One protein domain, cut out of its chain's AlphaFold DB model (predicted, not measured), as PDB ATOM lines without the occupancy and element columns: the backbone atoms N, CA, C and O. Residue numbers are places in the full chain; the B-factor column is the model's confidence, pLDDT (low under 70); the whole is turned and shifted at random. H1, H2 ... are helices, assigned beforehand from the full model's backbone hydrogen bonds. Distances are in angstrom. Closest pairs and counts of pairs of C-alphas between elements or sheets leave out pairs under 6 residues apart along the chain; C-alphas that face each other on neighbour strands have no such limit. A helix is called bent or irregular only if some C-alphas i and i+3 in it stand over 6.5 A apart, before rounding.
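This is residues 15 to 102 of the 224 residues of an uncharacterized protein of Candidatus Doudnabacteria bacterium RIFCSPHIGHO2_01_FULL_46_14 (UniProt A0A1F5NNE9). The bent helix H1 crosses one end of a long helical hairpin, H2 and H3. Residues 15 to 21 of H1 and the hairpin's turn, residues 63 to 69, stick out. The printed part, all helix, has 88 residues, with named helices in the order H1, H2, H3; it is only just loose, close to compact, with a radius of gyration of the C-alphas of 14.8 A and spans of 45 by 31 by 22 A.

H1, residues 15 to 38, was assigned as one helix by its hydrogen bonds but is bent: C-alphas 28 and 31 are 7.0 A apart. H1a, residues 15 to 28, touches H3, residues 68 to 90, about perpendicular at 80 degrees, with residues 25 to 26 alone; the closest C-alphas, of Val 25 and Gly 83, are 6.2 A apart. H1b, residues 31 to 38, touches H3 at a steep tilt of 57 degrees; the closest C-alphas, of Ala 33 and Val 84, are 5.5 A apart. H2, residues 43 to 61, touches H3 at a shallow tilt of 7 degrees, opposite ways; the closest C-alphas, of Ala 43 and Asp 85, are 4.6 A apart. H1a and H2 are apart. Every O i to N i+4 pair is within hydrogen-bond range in H1a and H1b, 13 of 15 in H2 and 18 of 19 in H3.

H1a begins at C-alpha 15 (21.130, -22.666, -55.299) and is 19.8 A long, H1b 10.6 A and H2 26.2 A; H3, 33.3 A, ends at C-alpha 90 (14.621, -34.089, -43.004).

The C-alphas farthest apart, of Lys 65 and Pro 92, are 44.8 A apart. The printed part has no cut and no long link. In this model pLDDT is under 70 at residues 15 to 19, 65 to 66 and 95 to 102.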
ATOM      1  N   ASN A  15      21.903 -21.457 -55.604       52.56
ATOM      2  CA  ASN A  15      21.130 -22.666 -55.299       52.56
ATOM      3  C   ASN A  15      21.713 -23.933 -55.936       52.56
ATOM      4  O   ASN A  15      21.776 -24.954 -55.274       52.56
ATOM      5  N   ARG A  16      22.231 -23.903 -57.173       51.97
ATOM      6  CA  ARG A  16      22.734 -25.144 -57.805       51.97
ATOM      7  C   ARG A  16      23.910 -25.763 -57.059       51.97
ATOM      8  O   ARG A  16      24.011 -26.984 -56.993       51.97
ATOM      9  N   LEU A  17      24.802 -24.931 -56.526       54.72
ATOM     10  CA  LEU A  17      25.991 -25.401 -55.821       54.72
ATOM     11  C   LEU A  17      25.637 -25.861 -54.402       54.72
ATOM     12  O   LEU A  17      26.103 -26.919 -53.987       54.72
ATOM     13  N   SER A  18      24.743 -25.150 -53.700       60.12
ATOM     14  CA  SER A  18      24.227 -25.620 -52.407       60.12
ATOM     15  C   SER A  18      23.401 -26.897 -52.542       60.12
ATOM     16  O   SER A  18      23.542 -27.790 -51.715       60.12
ATOM     17  N   ASP A  19      22.593 -27.017 -53.595       66.56
ATOM     18  CA  ASP A  19      21.769 -28.197 -53.863       66.56
ATOM     19  C   ASP A  19      22.642 -29.400 -54.244       66.56
ATOM     20  O   ASP A  19      22.376 -30.519 -53.808       66.56
ATOM     21  N   SER A  20      23.727 -29.171 -54.992       71.94
ATOM     22  CA  SER A  20      24.706 -30.215 -55.332       71.94
ATOM     23  C   SER A  20      25.490 -30.684 -54.104       71.94
ATOM     24  O   SER A  20      25.642 -31.886 -53.897       71.94
ATOM     25  N   LEU A  21      25.952 -29.755 -53.258       71.00
ATOM     26  CA  LEU A  21      26.642 -30.082 -52.005       71.00
ATOM     27  C   LEU A  21      25.714 -30.801 -51.026       71.00
ATOM     28  O   LEU A  21      26.092 -31.821 -50.457       71.00
ATOM     29  N   TYR A  22      24.479 -30.323 -50.877       71.81
ATOM     30  CA  TYR A  22      23.463 -30.990 -50.070       71.81
ATOM     31  C   TYR A  22      23.143 -32.389 -50.612       71.81
ATOM     32  O   TYR A  22      23.026 -33.335 -49.838       71.81
ATOM     33  N   GLY A  23      23.062 -32.547 -51.936       77.75
ATOM     34  CA  GLY A  23      22.890 -33.842 -52.594       77.75
ATOM     35  C   GLY A  23      24.027 -34.819 -52.290       77.75
ATOM     36  O   GLY A  23      23.758 -35.973 -51.966       77.75
ATOM     37  N   LEU A  24      25.279 -34.354 -52.322       82.00
ATOM     38  CA  LEU A  24      26.457 -35.156 -51.976       82.00
ATOM     39  C   LEU A  24      26.471 -35.559 -50.499       82.00
ATOM     40  O   LEU A  24      26.620 -36.741 -50.195       82.00
ATOM     41  N   VAL A  25      26.263 -34.604 -49.585       80.31
ATOM     42  CA  VAL A  25      26.180 -34.888 -48.141       80.31
ATOM     43  C   VAL A  25      25.066 -35.892 -47.875       80.31
ATOM     44  O   VAL A  25      25.290 -36.884 -47.188       80.31
ATOM     45  N   ARG A  26      23.889 -35.702 -48.484       82.81
ATOM     46  CA  ARG A  26      22.773 -36.641 -48.357       82.81
ATOM     47  C   ARG A  26      23.138 -38.027 -48.875       82.81
ATOM     48  O   ARG A  26      22.801 -39.004 -48.223       82.81
ATOM     49  N   LEU A  27      23.818 -38.129 -50.014       87.38
ATOM     50  CA  LEU A  27      24.213 -39.412 -50.594       87.38
ATOM     51  C   LEU A  27      25.171 -40.184 -49.673       87.38
ATOM     52  O   LEU A  27      25.005 -41.390 -49.505       87.38
ATOM     53  N   LEU A  28      26.114 -39.489 -49.031       88.38
ATOM     54  CA  LEU A  28      27.079 -40.090 -48.103       88.38
ATOM     55  C   LEU A  28      26.487 -40.388 -46.717       88.38
ATOM     56  O   LEU A  28      26.852 -41.380 -46.089       88.38
ATOM     57  N   ALA A  29      25.593 -39.534 -46.217       89.38
ATOM     58  CA  ALA A  29      25.036 -39.639 -44.869       89.38
ATOM     59  C   ALA A  29      23.807 -40.558 -44.788       89.38
ATOM     60  O   ALA A  29      23.574 -41.181 -43.754       89.38
ATOM     61  N   LYS A  30      23.029 -40.697 -45.873       88.75
ATOM     62  CA  LYS A  30      21.804 -41.512 -45.903       88.75
ATOM     63  C   LYS A  30      21.972 -42.974 -45.459       88.75
ATOM     64  O   LYS A  30      21.125 -43.403 -44.680       88.75
ATOM     65  N   PRO A  31      22.992 -43.748 -45.885       92.00
ATOM     66  CA  PRO A  31      23.110 -45.141 -45.443       92.00
ATOM     67  C   PRO A  31      23.312 -45.251 -43.926       92.00
ATOM     68  O   PRO A  31      22.675 -46.078 -43.278       92.00
ATOM     69  N   VAL A  32      24.132 -44.372 -43.343       91.81
ATOM     70  CA  VAL A  32      24.359 -44.331 -41.890       91.81
ATOM     71  C   VAL A  32      23.110 -43.839 -41.161       91.81
ATOM     72  O   VAL A  32      22.712 -44.438 -40.169       91.81
ATOM     73  N   ALA A  33      22.436 -42.814 -41.685       89.81
ATOM     74  CA  ALA A  33      21.176 -42.320 -41.138       89.81
ATOM     75  C   ALA A  33      20.088 -43.411 -41.102       89.81
ATOM     76  O   ALA A  33      19.380 -43.541 -40.107       89.81
ATOM     77  N   GLN A  34      19.977 -44.224 -42.158       89.31
ATOM     78  CA  GLN A  34      19.044 -45.353 -42.211       89.31
ATOM     79  C   GLN A  34      19.410 -46.449 -41.211       89.31
ATOM     80  O   GLN A  34      18.522 -46.977 -40.548       89.31
ATOM     81  N   LEU A  35      20.702 -46.760 -41.069       92.12
ATOM     82  CA  LEU A  35      21.181 -47.722 -40.080       92.12
ATOM     83  C   LEU A  35      20.865 -47.262 -38.651       92.12
ATOM     84  O   LEU A  35      20.307 -48.029 -37.875       92.12
ATOM     85  N   LEU A  36      21.172 -46.008 -38.310       91.44
ATOM     86  CA  LEU A  36      20.867 -45.440 -36.993       91.44
ATOM     87  C   LEU A  36      19.359 -45.418 -36.724       91.44
ATOM     88  O   LEU A  36      18.927 -45.810 -35.643       91.44
ATOM     89  N   ASN A  37      18.554 -45.041 -37.723       90.00
ATOM     90  CA  ASN A  37      17.100 -45.079 -37.610       90.00
ATOM     91  C   ASN A  37      16.582 -46.511 -37.383       90.00
ATOM     92  O   ASN A  37      15.709 -46.706 -36.545       90.00
ATOM     93  N   ALA A  38      17.142 -47.513 -38.069       89.38
ATOM     94  CA  ALA A  38      16.789 -48.921 -37.869       89.38
ATOM     95  C   ALA A  38      17.169 -49.439 -36.469       89.38
ATOM     96  O   ALA A  38      16.520 -50.340 -35.947       89.38
ATOM     97  N   LEU A  39      18.187 -48.845 -35.841       91.19
ATOM     98  CA  LEU A  39      18.569 -49.105 -34.450       91.19
ATOM     99  C   LEU A  39      17.718 -48.322 -33.430       91.19
ATOM    100  O   LEU A  39      17.986 -48.400 -32.233       91.19
ATOM    101  N   GLY A  40      16.714 -47.560 -33.875       87.44
ATOM    102  CA  GLY A  40      15.858 -46.750 -33.004       87.44
ATOM    103  C   GLY A  40      16.510 -45.457 -32.505       87.44
ATOM    104  O   GLY A  40      16.005 -44.836 -31.571       87.44
ATOM    105  N   ILE A  41      17.635 -45.046 -33.095       88.94
ATOM    106  CA  ILE A  41      18.339 -43.817 -32.720       88.94
ATOM    107  C   ILE A  41      17.706 -42.634 -33.457       88.94
ATOM    108  O   ILE A  41      17.487 -42.671 -34.667       88.94
ATOM    109  N   THR A  42      17.440 -41.563 -32.717       87.94
ATOM    110  CA  THR A  42      16.855 -40.312 -33.221       87.94
ATOM    111  C   THR A  42      17.933 -39.293 -33.601       87.94
ATOM    112  O   THR A  42      19.048 -39.325 -33.080       87.94
ATOM    113  N   ALA A  43      17.585 -38.325 -34.458       85.81
ATOM    114  CA  ALA A  43      18.490 -37.230 -34.834       85.81
ATOM    115  C   ALA A  43      19.018 -36.458 -33.606       85.81
ATOM    116  O   ALA A  43      20.216 -36.231 -33.483       85.81
ATOM    117  N   ASN A  44      18.144 -36.155 -32.640       85.00
ATOM    118  CA  ASN A  44      18.522 -35.424 -31.426       85.00
ATOM    119  C   ASN A  44      19.575 -36.172 -30.596       85.00
ATOM    120  O   ASN A  44      20.454 -35.544 -30.011       85.00
ATOM    121  N   GLN A  45      19.507 -37.506 -30.531       87.19
ATOM    122  CA  GLN A  45      20.504 -38.304 -29.812       87.19
ATOM    123  C   GLN A  45      21.879 -38.227 -30.481       87.19
ATOM    124  O   GLN A  45      22.888 -38.200 -29.779       87.19
ATOM    125  N   VAL A  46      21.926 -38.138 -31.813       87.81
ATOM    126  CA  VAL A  46      23.173 -37.917 -32.560       87.81
ATOM    127  C   VAL A  46      23.752 -36.534 -32.232       87.81
ATOM    128  O   VAL A  46      24.928 -36.442 -31.872       87.81
ATOM    129  N   SER A  47      22.930 -35.480 -32.231       87.06
ATOM    130  CA  SER A  47      23.360 -34.122 -31.855       87.06
ATOM    131  C   SER A  47      23.853 -34.037 -30.404       87.06
ATOM    132  O   SER A  47      24.885 -33.423 -30.128       87.06
ATOM    133  N   VAL A  48      23.164 -34.694 -29.462       85.81
ATOM    134  CA  VAL A  48      23.586 -34.779 -28.049       85.81
ATOM    135  C   VAL A  48      24.895 -35.553 -27.902       85.81
ATOM    136  O   VAL A  48      25.776 -35.130 -27.154       85.81
ATOM    137  N   CYS A  49      25.052 -36.663 -28.628       88.44
ATOM    138  CA  CYS A  49      26.298 -37.423 -28.643       88.44
ATOM    139  C   CYS A  49      27.460 -36.526 -29.084       88.44
ATOM    140  O   CYS A  49      28.466 -36.435 -28.386       88.44
ATOM    141  N   ARG A  50      27.286 -35.766 -30.171       88.19
ATOM    142  CA  ARG A  50      28.275 -34.788 -30.646       88.19
ATOM    143  C   ARG A  50      28.572 -33.701 -29.611       88.19
ATOM    144  O   ARG A  50      29.740 -33.407 -29.376       88.19
ATOM    145  N   LEU A  51      27.553 -33.153 -28.948       85.38
ATOM    146  CA  LEU A  51      27.720 -32.141 -27.897       85.38
ATOM    147  C   LEU A  51      28.661 -32.608 -26.768       85.38
ATOM    148  O   LEU A  51      29.439 -31.808 -26.253       85.38
ATOM    149  N   ILE A  52      28.606 -33.890 -26.397       86.31
ATOM    150  CA  ILE A  52      29.424 -34.475 -25.321       86.31
ATOM    151  C   ILE A  52      30.778 -34.958 -25.855       86.31
ATOM    152  O   ILE A  52      31.835 -34.675 -25.287       86.31
ATOM    153  N   CYS A  53      30.756 -35.712 -26.951       87.00
ATOM    154  CA  CYS A  53      31.922 -36.408 -27.464       87.00
ATOM    155  C   CYS A  53      32.877 -35.491 -28.234       87.00
ATOM    156  O   CYS A  53      34.075 -35.772 -28.236       87.00
ATOM    157  N   ALA A  54      32.411 -34.389 -28.836       84.56
ATOM    158  CA  ALA A  54      33.302 -33.467 -29.536       84.56
ATOM    159  C   ALA A  54      34.309 -32.796 -28.581       84.56
ATOM    160  O   ALA A  54      35.511 -32.969 -28.801       84.56
ATOM    161  N   PRO A  55      33.900 -32.154 -27.467       82.81
ATOM    162  CA  PRO A  55      34.849 -31.637 -26.478       82.81
ATOM    163  C   PRO A  55      35.787 -32.714 -25.924       82.81
ATOM    164  O   PRO A  55      36.991 -32.485 -25.814       82.81
ATOM    165  N   LEU A  56      35.256 -33.908 -25.629       85.31
ATOM    166  CA  LEU A  56      36.055 -35.025 -25.121       85.31
ATOM    167  C   LEU A  56      37.116 -35.473 -26.133       85.31
ATOM    168  O   LEU A  56      38.264 -35.687 -25.759       85.31
ATOM    169  N   SER A  57      36.761 -35.578 -27.416       85.62
ATOM    170  CA  SER A  57      37.698 -35.974 -28.469       85.62
ATOM    171  C   SER A  57      38.867 -34.993 -28.581       85.62
ATOM    172  O   SER A  57      40.018 -35.419 -28.593       85.62
ATOM    173  N   PHE A  58      38.605 -33.683 -28.542       81.56
ATOM    174  CA  PHE A  58      39.662 -32.671 -28.583       81.56
ATOM    175  C   PHE A  58      40.493 -32.612 -27.296       81.56
ATOM    176  O   PHE A  58      41.701 -32.389 -27.366       81.56
ATOM    177  N   TYR A  59      39.880 -32.866 -26.135       82.00
ATOM    178  CA  TYR A  59      40.604 -33.021 -24.872       82.00
ATOM    179  C   TYR A  59      41.565 -34.214 -24.912       82.00
ATOM    180  O   TYR A  59      42.726 -34.087 -24.525       82.00
ATOM    181  N   LEU A  60      41.111 -35.364 -25.419       82.81
ATOM    182  CA  LEU A  60      41.951 -36.550 -25.569       82.81
ATOM    183  C   LEU A  60      43.096 -36.296 -26.553       82.81
ATOM    184  O   LEU A  60      44.235 -36.640 -26.241       82.81
ATOM    185  N   LEU A  61      42.816 -35.632 -27.683       81.56
ATOM    186  CA  LEU A  61      43.830 -35.253 -28.670       81.56
ATOM    187  C   LEU A  61      44.910 -34.334 -28.094       81.56
ATOM    188  O   LEU A  61      46.077 -34.491 -28.436       81.56
ATOM    189  N   ASN A  62      44.570 -33.452 -27.154       74.75
ATOM    190  CA  ASN A  62      45.548 -32.564 -26.523       74.75
ATOM    191  C   ASN A  62      46.651 -33.313 -25.740       74.75
ATOM    192  O   ASN A  62      47.699 -32.740 -25.455       74.75
ATOM    193  N   ASN A  63      46.447 -34.593 -25.405       76.69
ATOM    194  CA  ASN A  63      47.470 -35.417 -24.752       76.69
ATOM    195  C   ASN A  63      48.497 -36.008 -25.732       76.69
ATOM    196  O   ASN A  63      49.532 -36.522 -25.304       76.69
ATOM    197  N   PHE A  64      48.240 -35.946 -27.040       72.31
ATOM    198  CA  PHE A  64      49.170 -36.418 -28.060       72.31
ATOM    199  C   PHE A  64      50.107 -35.287 -28.494       72.31
ATOM    200  O   PHE A  64      49.723 -34.122 -28.596       72.31
ATOM    201  N   LYS A  65      51.371 -35.620 -28.783       65.25
ATOM    202  CA  LYS A  65      52.315 -34.656 -29.361       65.25
ATOM    203  C   LYS A  65      51.991 -34.466 -30.846       65.25
ATOM    204  O   LYS A  65      52.195 -35.383 -31.627       65.25
ATOM    205  N   GLN A  66      51.545 -33.263 -31.214       63.38
ATOM    206  CA  GLN A  66      51.316 -32.815 -32.600       63.38
ATOM    207  C   GLN A  66      50.355 -33.684 -33.453       63.38
ATOM    208  O   GLN A  66      50.719 -34.081 -34.560       63.38
ATOM    209  N   PRO A  67      49.108 -33.951 -33.020       71.44
ATOM    210  CA  PRO A  67      48.230 -34.906 -33.697       71.44
ATOM    211  C   PRO A  67      47.385 -34.240 -34.802       71.44
ATOM    212  O   PRO A  67      46.155 -34.291 -34.803       71.44
ATOM    213  N   LEU A  68      48.034 -33.511 -35.719       77.38
ATOM    214  CA  LEU A  68      47.349 -32.724 -36.756       77.38
ATOM    215  C   LEU A  68      46.373 -33.573 -37.582       77.38
ATOM    216  O   LEU A  68      45.271 -33.132 -37.907       77.38
ATOM    217  N   TRP A  69      46.800 -34.778 -37.951       78.38
ATOM    218  CA  TRP A  69      46.011 -35.663 -38.795       78.38
ATOM    219  C   TRP A  69      44.768 -36.160 -38.059       78.38
ATOM    220  O   TRP A  69      43.667 -36.172 -38.607       78.38
ATOM    221  N   GLU A  70      44.929 -36.486 -36.785       83.38
ATOM    222  CA  GLU A  70      43.860 -36.890 -35.895       83.38
ATOM    223  C   GLU A  70      42.874 -35.738 -35.661       83.38
ATOM    224  O   GLU A  70      41.667 -35.974 -35.664       83.38
ATOM    225  N   TYR A  71      43.347 -34.487 -35.566       79.81
ATOM    226  CA  TYR A  71      42.477 -33.303 -35.550       79.81
ATOM    227  C   TYR A  71      41.617 -33.219 -36.808       79.81
ATOM    228  O   TYR A  71      40.400 -33.071 -36.707       79.81
ATOM    229  N   CYS A  72      42.227 -33.336 -37.988       81.38
ATOM    230  CA  CYS A  72      41.497 -33.307 -39.253       81.38
ATOM    231  C   CYS A  72      40.443 -34.420 -39.315       81.38
ATOM    232  O   CYS A  72      39.302 -34.153 -39.688       81.38
ATOM    233  N   ILE A  73      40.793 -35.641 -38.898       85.81
ATOM    234  CA  ILE A  73      39.853 -36.767 -38.837       85.81
ATOM    235  C   ILE A  73      38.692 -36.452 -37.894       85.81
ATOM    236  O   ILE A  73      37.538 -36.606 -38.280       85.81
ATOM    237  N   VAL A  74      38.976 -35.990 -36.675       87.44
ATOM    238  CA  VAL A  74      37.952 -35.697 -35.667       87.44
ATOM    239  C   VAL A  74      37.012 -34.585 -36.140       87.44
ATOM    240  O   VAL A  74      35.797 -34.731 -36.034       87.44
ATOM    241  N   ILE A  75      37.538 -33.515 -36.745       85.56
ATOM    242  CA  ILE A  75      36.723 -32.444 -37.340       85.56
ATOM    243  C   ILE A  75      35.820 -32.996 -38.446       85.56
ATOM    244  O   ILE A  75      34.625 -32.706 -38.463       85.56
ATOM    245  N   LEU A  76      36.372 -33.803 -39.357       86.38
ATOM    246  CA  LEU A  76      35.607 -34.399 -40.451       86.38
ATOM    247  C   LEU A  76      34.527 -35.356 -39.939       86.38
ATOM    248  O   LEU A  76      33.421 -35.345 -40.470       86.38
ATOM    249  N   LEU A  77      34.809 -36.140 -38.895       89.75
ATOM    250  CA  LEU A  77      33.833 -37.028 -38.265       89.75
ATOM    251  C   LEU A  77      32.689 -36.244 -37.616       89.75
ATOM    252  O   LEU A  77      31.528 -36.606 -37.806       89.75
ATOM    253  N   TRP A  78      32.980 -35.152 -36.904       89.62
ATOM    254  CA  TRP A  78      31.929 -34.331 -36.295       89.62
ATOM    255  C   TRP A  78      31.117 -33.548 -37.325       89.62
ATOM    256  O   TRP A  78      29.898 -33.467 -37.191       89.62
ATOM    257  N   ALA A  79      31.756 -33.050 -38.387       85.44
ATOM    258  CA  ALA A  79      31.057 -32.450 -39.522       85.44
ATOM    259  C   ALA A  79      30.194 -33.483 -40.271       85.44
ATOM    260  O   ALA A  79      29.087 -33.180 -40.707       85.44
ATOM    261  N   TYR A  80      30.670 -34.725 -40.395       88.94
ATOM    262  CA  TYR A  80      29.882 -35.817 -40.962       88.94
ATOM    263  C   TYR A  80      28.681 -36.172 -40.077       88.94
ATOM    264  O   TYR A  80      27.586 -36.361 -40.603       88.94
ATOM    265  N   SER A  81      28.847 -36.197 -38.750       89.75
ATOM    266  CA  SER A  81      27.749 -36.424 -37.800       89.75
ATOM    267  C   SER A  81      26.633 -35.381 -37.931       89.75
ATOM    268  O   SER A  81      25.468 -35.765 -37.876       89.75
ATOM    269  N   ASP A  82      26.974 -34.106 -38.152       86.12
ATOM    270  CA  ASP A  82      26.011 -33.028 -38.462       86.12
ATOM    271  C   ASP A  82      25.266 -33.283 -39.785       86.12
ATOM    272  O   ASP A  82      24.058 -33.108 -39.926       86.12
ATOM    273  N   GLY A  83      25.980 -33.796 -40.789       85.62
ATOM    274  CA  GLY A  83      25.348 -34.257 -42.023       85.62
ATOM    275  C   GLY A  83      24.336 -35.384 -41.780       85.62
ATOM    276  O   GLY A  83      23.267 -35.401 -42.396       85.62
ATOM    277  N   VAL A  84      24.657 -36.322 -40.884       88.50
ATOM    278  CA  VAL A  84      23.805 -37.473 -40.550       88.50
ATOM    279  C   VAL A  84      22.548 -37.043 -39.792       88.50
ATOM    280  O   VAL A  84      21.452 -37.393 -40.239       88.50
ATOM    281  N   ASP A  85      22.659 -36.254 -38.718       86.06
ATOM    282  CA  ASP A  85      21.485 -35.770 -37.968       86.06
ATOM    283  C   ASP A  85      20.571 -34.874 -38.841       86.06
ATOM    284  O   ASP A  85      19.337 -35.002 -38.826       86.06
ATOM    285  N   GLY A  86      21.169 -34.079 -39.731       84.12
ATOM    286  CA  GLY A  86      20.474 -33.249 -40.703       84.12
ATOM    287  C   GLY A  86      19.703 -34.052 -41.754       84.12
ATOM    288  O   GLY A  86      18.648 -33.606 -42.218       84.12
ATOM    289  N   VAL A  87      20.189 -35.237 -42.139       86.31
ATOM    290  CA  VAL A  87      19.449 -36.166 -43.009       86.31
ATOM    291  C   VAL A  87      18.349 -36.880 -42.229       86.31
ATOM    292  O   VAL A  87      17.228 -36.959 -42.731       86.31
ATOM    293  N   MET A  88      18.626 -37.342 -41.007       86.00
ATOM    294  CA  MET A  88      17.645 -38.037 -40.164       86.00
ATOM    295  C   MET A  88      16.422 -37.164 -39.850       86.00
ATOM    296  O   MET A  88      15.290 -37.641 -39.892       86.00
ATOM    297  N   SER A  89      16.622 -35.868 -39.607       82.25
ATOM    298  CA  SER A  89      15.527 -34.926 -39.334       82.25
ATOM    299  C   SER A  89      14.681 -34.587 -40.573       82.25
ATOM    300  O   SER A  89      13.479 -34.335 -40.460       82.25
ATOM    301  N   LYS A  90      15.272 -34.593 -41.777       81.19
ATOM    302  CA  LYS A  90      14.621 -34.089 -43.004       81.19
ATOM    303  C   LYS A  90      14.095 -35.179 -43.932       81.19
ATOM    304  O   LYS A  90      13.098 -34.946 -44.612       81.19
ATOM    305  N   ASP A  91      14.722 -36.354 -43.992       80.56
ATOM    306  CA  ASP A  91      14.370 -37.375 -44.986       80.56
ATOM    307  C   ASP A  91      12.992 -37.993 -44.678       80.56
ATOM    308  O   ASP A  91      12.804 -38.533 -43.590       80.56
ATOM    309  N   PRO A  92      11.983 -37.894 -45.567       72.81
ATOM    310  CA  PRO A  92      10.639 -38.436 -45.334       72.81
ATOM    311  C   PRO A  92      10.601 -39.952 -45.092       72.81
ATOM    312  O   PRO A  92       9.612 -40.422 -44.548       72.81
ATOM    313  N   GLY A  93      11.653 -40.697 -45.445       72.56
ATOM    314  CA  GLY A  93      11.752 -42.136 -45.183       72.56
ATOM    315  C   GLY A  93      12.215 -42.523 -43.772       72.56
ATOM    316  O   GLY A  93      12.555 -43.685 -43.573       72.56
ATOM    317  N   MET A  94      12.301 -41.582 -42.828       78.81
ATOM    318  CA  MET A  94      12.706 -41.856 -41.442       78.81
ATOM    319  C   MET A  94      11.480 -42.013 -40.545       78.81
ATOM    320  O   MET A  94      10.653 -41.104 -40.472       78.81
ATOM    321  N   GLU A  95      11.394 -43.153 -39.863       69.94
ATOM    322  CA  GLU A  95      10.291 -43.498 -38.954       69.94
ATOM    323  C   GLU A  95      10.444 -42.818 -37.586       69.94
ATOM    324  O   GLU A  95       9.472 -42.291 -37.053       69.94
ATOM    325  N   ASN A  96      11.669 -42.729 -37.054       69.62
ATOM    326  CA  ASN A  96      11.946 -42.165 -35.726       69.62
ATOM    327  C   ASN A  96      12.270 -40.667 -35.779       69.62
ATOM    328  O   ASN A  96      13.273 -40.199 -35.224       69.62
ATOM    329  N   LYS A  97      11.448 -39.891 -36.490       68.75
ATOM    330  CA  LYS A  97      11.624 -38.438 -36.521       68.75
ATOM    331  C   LYS A  97      11.243 -37.826 -35.176       68.75
ATOM    332  O   LYS A  97      10.162 -38.121 -34.677       68.75
ATOM    333  N   PRO A  98      12.076 -36.937 -34.611       61.88
ATOM    334  CA  PRO A  98      11.662 -36.170 -33.449       61.88
ATOM    335  C   PRO A  98      10.442 -35.320 -33.820       61.88
ATOM    336  O   PRO A  98      10.519 -34.497 -34.733       61.88
ATOM    337  N   GLU A  99       9.323 -35.521 -33.124       58.16
ATOM    338  CA  GLU A  99       8.125 -34.681 -33.270       58.16
ATOM    339  C   GLU A  99       8.322 -33.296 -32.616       58.16
ATOM    340  O   GLU A  99       7.646 -32.328 -32.973       58.16
ATOM    341  N   ASP A 100       9.301 -33.188 -31.711       61.88
ATOM    342  CA  ASP A 100       9.564 -32.006 -30.892       61.88
ATOM    343  C   ASP A 100      10.614 -31.047 -31.479       61.88
ATOM    344  O   ASP A 100      11.699 -31.439 -31.918       61.88
ATOM    345  N   ASP A 101      10.346 -29.739 -31.345       62.97
ATOM    346  CA  ASP A 101      11.213 -28.618 -31.763       62.97
ATOM    347  C   ASP A 101      12.567 -28.550 -31.007       62.97
ATOM    348  O   ASP A 101      13.371 -27.645 -31.252       62.97
ATOM    349  N   ILE A 102      12.856 -29.492 -30.103       64.94
ATOM    350  CA  ILE A 102      14.071 -29.538 -29.272       64.94
ATOM    351  C   ILE A 102      15.347 -29.603 -30.128       64.94
ATOM    352  O   ILE A 102      16.333 -28.940 -29.794       64.94
TER     353      ILE A 102